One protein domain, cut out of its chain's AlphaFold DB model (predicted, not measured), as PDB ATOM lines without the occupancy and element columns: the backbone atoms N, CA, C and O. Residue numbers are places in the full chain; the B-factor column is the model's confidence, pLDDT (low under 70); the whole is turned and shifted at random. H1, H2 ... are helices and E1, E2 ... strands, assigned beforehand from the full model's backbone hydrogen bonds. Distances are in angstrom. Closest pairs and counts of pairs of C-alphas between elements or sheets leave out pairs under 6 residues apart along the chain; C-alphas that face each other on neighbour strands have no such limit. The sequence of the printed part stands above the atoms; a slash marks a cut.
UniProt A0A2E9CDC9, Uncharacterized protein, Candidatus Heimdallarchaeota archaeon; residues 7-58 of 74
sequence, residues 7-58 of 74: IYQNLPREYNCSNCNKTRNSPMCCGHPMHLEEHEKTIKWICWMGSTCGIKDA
ATOM      1  N   ILE A   7     -17.714  29.244  26.284       64.44
ATOM      2  CA  ILE A   7     -17.457  30.381  27.164       64.44
ATOM      3  C   ILE A   7     -18.560  31.447  27.009       64.44
ATOM      4  O   ILE A   7     -18.977  32.049  27.997       64.44
ATOM      5  N   TYR A   8     -19.113  31.618  25.801       64.50
ATOM      6  CA  TYR A   8     -20.162  32.605  25.530       64.50
ATOM      7  C   TYR A   8     -21.550  32.222  26.073       64.50
ATOM      8  O   TYR A   8     -22.389  33.101  26.255       64.50
ATOM      9  N   GLN A   9     -21.807  30.945  26.387       62.91
ATOM     10  CA  GLN A   9     -23.109  30.497  26.915       62.91
ATOM     11  C   GLN A   9     -23.330  30.882  28.383       62.91
ATOM     12  O   GLN A   9     -24.478  30.998  28.817       62.91
ATOM     13  N   ASN A  10     -22.241  31.080  29.132       68.75
ATOM     14  CA  ASN A  10     -22.250  31.387  30.566       68.75
ATOM     15  C   ASN A  10     -21.896  32.849  30.862       68.75
ATOM     16  O   ASN A  10     -21.521  33.181  31.987       68.75
ATOM     17  N   LEU A  11     -21.982  33.727  29.861       70.12
ATOM     18  CA  LEU A  11     -21.697  35.135  30.082       70.12
ATOM     19  C   LEU A  11     -22.716  35.774  31.030       70.12
ATOM     20  O   LEU A  11     -23.903  35.434  30.996       70.12
ATOM     21  N   PRO A  12     -22.280  36.739  31.855       72.25
ATOM     22  CA  PRO A  12     -23.206  37.538  32.630       72.25
ATOM     23  C   PRO A  12     -24.124  38.317  31.685       72.25
ATOM     24  O   PRO A  12     -23.699  38.870  30.669       72.25
ATOM     25  N   ARG A  13     -25.407  38.392  32.044       76.12
ATOM     26  CA  ARG A  13     -26.386  39.222  31.329       76.12
ATOM     27  C   ARG A  13     -26.068  40.709  31.459       76.12
ATOM     28  O   ARG A  13     -26.566  41.509  30.681       76.12
ATOM     29  N   GLU A  14     -25.251  41.078  32.429       78.00
ATOM     30  CA  GLU A  14     -24.828  42.444  32.672       78.00
ATOM     31  C   GLU A  14     -23.432  42.665  32.099       78.00
ATOM     32  O   GLU A  14     -22.468  41.992  32.455       78.00
ATOM     33  N   TYR A  15     -23.332  43.645  31.212       77.31
ATOM     34  CA  TYR A  15     -22.083  44.156  30.689       77.31
ATOM     35  C   TYR A  15     -21.779  45.491  31.354       77.31
ATOM     36  O   TYR A  15     -22.534  46.456  31.218       77.31
ATOM     37  N   ASN A  16     -20.662  45.562  32.070       73.75
ATOM     38  CA  ASN A  16     -20.166  46.823  32.591       73.75
ATOM     39  C   ASN A  16     -19.255  47.471  31.543       73.75
ATOM     40  O   ASN A  16     -18.211  46.925  31.186       73.75
ATOM     41  N   CYS A  17     -19.664  48.631  31.035       71.75
ATOM     42  CA  CYS A  17     -18.824  49.387  30.122       71.75
ATOM     43  C   CYS A  17     -17.688  50.049  30.904       71.75
ATOM     44  O   CYS A  17     -17.935  50.982  31.661       71.75
ATOM     45  N   SER A  18     -16.442  49.642  30.658       68.69
ATOM     46  CA  SER A  18     -15.270  50.227  31.330       68.69
ATOM     47  C   SER A  18     -15.052  51.716  31.035       68.69
ATOM     48  O   SER A  18     -14.323  52.367  31.774       68.69
ATOM     49  N   ASN A  19     -15.665  52.256  29.973       67.75
ATOM     50  CA  ASN A  19     -15.551  53.669  29.610       67.75
ATOM     51  C   ASN A  19     -16.505  54.545  30.446       67.75
ATOM     52  O   ASN A  19     -16.080  55.416  31.197       67.75
ATOM     53  N   CYS A  20     -17.810  54.273  30.391       71.56
ATOM     54  CA  CYS A  20     -18.809  55.073  31.111       71.56
ATOM     55  C   CYS A  20     -19.180  54.523  32.497       71.56
ATOM     56  O   CYS A  20     -20.038  55.094  33.170       71.56
ATOM     57  N   ASN A  21     -18.586  53.396  32.902       71.38
ATOM     58  CA  ASN A  21     -18.852  52.654  34.138       71.38
ATOM     59  C   ASN A  21     -20.342  52.326  34.363       71.38
ATOM     60  O   ASN A  21     -20.793  52.121  35.491       71.38
ATOM     61  N   LYS A  22     -21.131  52.312  33.279       73.81
ATOM     62  CA  LYS A  22     -22.552  51.964  33.303       73.81
ATOM     63  C   LYS A  22     -22.710  50.477  33.042       73.81
ATOM     64  O   LYS A  22     -22.192  49.951  32.054       73.81
ATOM     65  N   THR A  23     -23.503  49.836  33.888       77.31
ATOM     66  CA  THR A  23     -23.996  48.485  33.644       77.31
ATOM     67  C   THR A  23     -25.115  48.536  32.608       77.31
ATOM     68  O   THR A  23     -26.087  49.277  32.761       77.31
ATOM     69  N   ARG A  24     -24.975  47.760  31.534       77.12
ATOM     70  CA  ARG A  24     -25.981  47.560  30.490       77.12
ATOM     71  C   ARG A  24     -26.371  46.090  30.444       77.12
ATOM     72  O   ARG A  24     -25.544  45.218  30.681       77.12
ATOM     73  N   ASN A  25     -27.623  45.815  30.102       81.56
ATOM     74  CA  ASN A  25     -28.085  44.442  29.935       81.56
ATOM     75  C   ASN A  25     -27.836  43.960  28.506       81.56
ATOM     76  O   ASN A  25     -28.279  44.593  27.547       81.56
ATOM     77  N   SER A  26     -27.174  42.815  28.385       82.12
ATOM     78  CA  SER A  26     -27.030  42.070  27.147       82.12
ATOM     79  C   SER A  26     -28.402  41.579  26.656       82.12
ATOM     80  O   SER A  26     -29.219  41.081  27.452       82.12
ATOM     81  N   PRO A  27     -28.695  41.722  25.351       84.38
ATOM     82  CA  PRO A  27     -29.863  41.116  24.737       84.38
ATOM     83  C   PRO A  27     -29.782  39.586  24.789       84.38
ATOM     84  O   PRO A  27     -28.712  38.989  24.767       84.38
ATOM     85  N   MET A  28     -30.948  38.943  24.843       85.44
ATOM     86  CA  MET A  28     -31.060  37.483  24.867       85.44
ATOM     87  C   MET A  28     -31.276  36.946  23.448       85.44
ATOM     88  O   MET A  28     -32.143  37.446  22.728       85.44
ATOM     89  N   CYS A  29     -30.550  35.894  23.072       83.44
ATOM     90  CA  CYS A  29     -30.757  35.132  21.843       83.44
ATOM     91  C   CYS A  29     -30.562  33.634  22.126       83.44
ATOM     92  O   CYS A  29     -29.666  33.247  22.871       83.44
ATOM     93  N   CYS A  30     -31.431  32.782  21.577       84.38
ATOM     94  CA  CYS A  30     -31.378  31.326  21.783       84.38
ATOM     95  C   CYS A  30     -31.325  30.883  23.260       84.38
ATOM     96  O   CYS A  30     -30.700  29.880  23.580       84.38
ATOM     97  N   GLY A  31     -31.962  31.636  24.164       83.69
ATOM     98  CA  GLY A  31     -31.991  31.329  25.602       83.69
ATOM     99  C   GLY A  31     -30.759  31.779  26.395       83.69
ATOM    100  O   GLY A  31     -30.759  31.635  27.612       83.69
ATOM    101  N   HIS A  32     -29.764  32.386  25.744       83.88
ATOM    102  CA  HIS A  32     -28.531  32.859  26.375       83.88
ATOM    103  C   HIS A  32     -28.305  34.359  26.118       83.88
ATOM    104  O   HIS A  32     -28.818  34.903  25.132       83.88
ATOM    105  N   PRO A  33     -27.565  35.054  26.995       84.31
ATOM    106  CA  PRO A  33     -27.119  36.411  26.718       84.31
ATOM    107  C   PRO A  33     -26.168  36.420  25.518       84.31
ATOM    108  O   PRO A  33     -25.338  35.530  25.343       84.31
ATOM    109  N   MET A  34     -26.316  37.430  24.669       86.50
ATOM    110  CA  MET A  34     -25.416  37.670  23.547       86.50
ATOM    111  C   MET A  34     -24.068  38.190  24.066       86.50
ATOM    112  O   MET A  34     -23.997  38.834  25.117       86.50
ATOM    113  N   HIS A  35     -22.993  37.934  23.329       83.62
ATOM    114  CA  HIS A  35     -21.665  38.455  23.646       83.62
ATOM    115  C   HIS A  35     -21.339  39.664  22.779       83.62
ATOM    116  O   HIS A  35     -21.930  39.851  21.720       83.62
ATOM    117  N   LEU A  36     -20.417  40.503  23.239       82.00
ATOM    118  CA  LEU A  36     -19.896  41.589  22.423       82.00
ATOM    119  C   LEU A  36     -18.746  41.082  21.569       82.00
ATOM    120  O   LEU A  36     -17.845  40.410  22.071       82.00
ATOM    121  N   GLU A  37     -18.770  41.450  20.300       80.81
ATOM    122  CA  GLU A  37     -17.702  41.176  19.352       80.81
ATOM    123  C   GLU A  37     -17.588  42.351  18.376       80.81
ATOM    124  O   GLU A  37     -18.571  43.039  18.076       80.81
ATOM    125  N   GLU A  38     -16.370  42.616  17.908       76.94
ATOM    126  CA  GLU A  38     -16.154  43.584  16.840       76.94
ATOM    127  C   GLU A  38     -16.566  42.967  15.506       76.94
ATOM    128  O   GLU A  38     -15.988  41.985  15.044       76.94
ATOM    129  N   HIS A  39     -17.553  43.578  14.861       72.94
ATOM    130  CA  HIS A  39     -17.996  43.208  13.530       72.94
ATOM    131  C   HIS A  39     -18.000  44.459  12.656       72.94
ATOM    132  O   HIS A  39     -18.667  45.451  12.958       72.94
ATOM    133  N   GLU A  40     -17.232  44.426  11.568       74.81
ATOM    134  CA  GLU A  40     -17.142  45.535  10.605       74.81
ATOM    135  C   GLU A  40     -16.759  46.884  11.250       74.81
ATOM    136  O   GLU A  40     -17.325  47.924  10.919       74.81
ATOM    137  N   LYS A  41     -15.773  46.877  12.164       73.06
ATOM    138  CA  LYS A  41     -15.270  48.063  12.899       73.06
ATOM    139  C   LYS A  41     -16.282  48.714  13.848       73.06
ATOM    140  O   LYS A  41     -16.098  49.852  14.274       73.06
ATOM    141  N   THR A  42     -17.353  48.003  14.174       75.12
ATOM    142  CA  THR A  42     -18.323  48.414  15.188       75.12
ATOM    143  C   THR A  42     -18.516  47.275  16.169       75.12
ATOM    144  O   THR A  42     -18.469  46.105  15.792       75.12
ATOM    145  N   ILE A  43     -18.725  47.597  17.440       79.81
ATOM    146  CA  ILE A  43     -19.031  46.566  18.425       79.81
ATOM    147  C   ILE A  43     -20.510  46.207  18.308       79.81
ATOM    148  O   ILE A  43     -21.385  47.076  18.324       79.81
ATOM    149  N   LYS A  44     -20.794  44.913  18.179       85.94
ATOM    150  CA  LYS A  44     -22.151  44.380  18.067       85.94
ATOM    151  C   LYS A  44     -22.368  43.279  19.096       85.94
ATOM    152  O   LYS A  44     -21.441  42.587  19.510       85.94
ATOM    153  N   TRP A  45     -23.621  43.121  19.504       86.38
ATOM    154  CA  TRP A  45     -24.080  41.945  20.222       86.38
ATOM    155  C   TRP A  45     -24.223  40.808  19.224       86.38
ATOM    156  O   TRP A  45     -25.025  40.903  18.294       86.38
ATOM    157  N   ILE A  46     -23.485  39.731  19.436       87.44
ATOM    158  CA  ILE A  46     -23.502  38.530  18.616       87.44
ATOM    159  C   ILE A  46     -24.042  37.373  19.455       87.44
ATOM    160  O   ILE A  46     -23.762  37.241  20.648       87.44
ATOM    161  N   CYS A  47     -24.917  36.565  18.861       86.56
ATOM    162  CA  CYS A  47     -25.400  35.355  19.509       86.56
ATOM    163  C   CYS A  47     -24.225  34.398  19.717       86.56
ATOM    164  O   CYS A  47     -23.369  34.284  18.850       86.56
ATOM    165  N   TRP A  48     -24.214  33.641  20.812       81.06
ATOM    166  CA  TRP A  48     -23.185  32.623  21.052       81.06
ATOM    167  C   TRP A  48     -23.098  31.570  19.927       81.06
ATOM    168  O   TRP A  48     -22.073  30.915  19.782       81.06
ATOM    169  N   MET A  49     -24.166  31.405  19.131       81.81
ATOM    170  CA  MET A  49     -24.201  30.553  17.932       81.81
ATOM    171  C   MET A  49     -23.567  31.206  16.687       81.81
ATOM    172  O   MET A  49     -23.486  30.570  15.638       81.81
ATOM    173  N   GLY A  50     -23.149  32.468  16.781       81.38
ATOM    174  CA  GLY A  50     -22.577  33.278  15.708       81.38
ATOM    175  C   GLY A  50     -23.514  34.364  15.166       81.38
ATOM    176  O   GLY A  50     -24.723  34.389  15.429       81.38
ATOM    177  N   SER A  51     -22.946  35.262  14.353       82.12
ATOM    178  CA  SER A  51     -23.639  36.417  13.753       82.12
ATOM    179  C   SER A  51     -24.789  36.034  12.820       82.12
ATOM    180  O   SER A  51     -25.756  36.781  12.696       82.12
ATOM    181  N   THR A  52     -24.736  34.843  12.220       83.94
ATOM    182  CA  THR A  52     -25.807  34.288  11.375       83.94
ATOM    183  C   THR A  52     -27.063  33.921  12.161       83.94
ATOM    184  O   THR A  52     -28.151  33.893  11.592       83.94
ATOM    185  N   CYS A  53     -26.932  33.642  13.460       86.81
ATOM    186  CA  CYS A  53     -28.058  33.316  14.327       86.81
ATOM    187  C   CYS A  53     -28.747  34.572  14.867       86.81
ATOM    188  O   CYS A  53     -29.970  34.616  14.992       86.81
ATOM    189  N   GLY A  54     -27.966  35.591  15.219       83.56
ATOM    190  CA  GLY A  54     -28.499  36.843  15.724       83.56
ATOM    191  C   GLY A  54     -27.399  37.867  15.926       83.56
ATOM    192  O   GLY A  54     -26.387  37.580  16.565       83.56
ATOM    193  N   ILE A  55     -27.637  39.069  15.410       89.00
ATOM    194  CA  ILE A  55     -26.767  40.224  15.585       89.00
ATOM    195  C   ILE A  55     -27.609  41.444  15.948       89.00
ATOM    196  O   ILE A  55     -28.711  41.626  15.423       89.00
ATOM    197  N   LYS A  56     -27.117  42.269  16.870       85.88
ATOM    198  CA  LYS A  56     -27.711  43.565  17.206       85.88
ATOM    199  C   LYS A  56     -26.630  44.607  17.399       85.88
ATOM    200  O   LYS A  56     -25.558  44.298  17.905       85.88
ATOM    201  N   ASP A  57     -26.938  45.846  17.054       83.25
ATOM    202  CA  ASP A  57     -26.061  46.962  17.376       83.25
ATOM    203  C   ASP A  57     -25.913  47.088  18.886       83.25
ATOM    204  O   ASP A  57     -26.893  47.062  19.643       83.25
ATOM    205  N   ALA A  58     -24.663  47.157  19.326       77.50
ATOM    206  CA  ALA A  58     -24.377  47.383  20.717       77.50
ATOM    207  C   ALA A  58     -24.297  48.888  20.933       77.50
ATOM    208  O   ALA A  58     -23.292  49.526  20.636       77.50
TER     209      ALA A  58
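This is residues 7 to 58 of the 74 residues of an uncharacterized protein of Candidatus Heimdallarchaeota archaeon (UniProt A0A2E9CDC9). A small three-strand sheet, E3, E4 and E5, and a separate hairpin, E1 and E2, form two parts joined by the loop of residues 26 to 34; the short helix H1 grazes the sheet. The 52 printed residues run H1 E1 E2 E3 E4 E5, mostly strand, with under half in named elements. The sheet, E3-E4-E5, is an antiparallel meander, each strand the neighbour of the one before. The whole is compact, radius of gyration of the C-alphas 10.5 A, spanning 29 by 25 by 16 A.

E4, residues 42 to 46, is the inner strand. It forms hairpins with E3, residues 35 to 39 (N 37 to O 44, 3.0 A), and E5, residues 55 to 57 (N 45 to O 56, 2.8 A). E1, residues 14 to 16, and E2, residues 23 to 25, form an antiparallel hairpin (N 15 to O 24, 2.8 A), apart from E3, E4 and E5. H1, residues 7 to 10, only grazes the sheet; its closest C-alphas with E3, Tyr 8 and His 35, are 6.3 A apart. H1 is too short for an O i to N i+4 pair.

E3 is 11.8 A long, E4 11.7 A. H1 begins at C-alpha 7 (-17.457, 30.381, 27.164); E5 ends at C-alpha 57 (-26.061, 46.962, 17.376).

The C-alphas farthest apart, Asn 21 and Thr 52, are 30.1 A apart. The printed part has no cut and no long link. Residues 7 to 10 and 18 to 19 have pLDDT under 70.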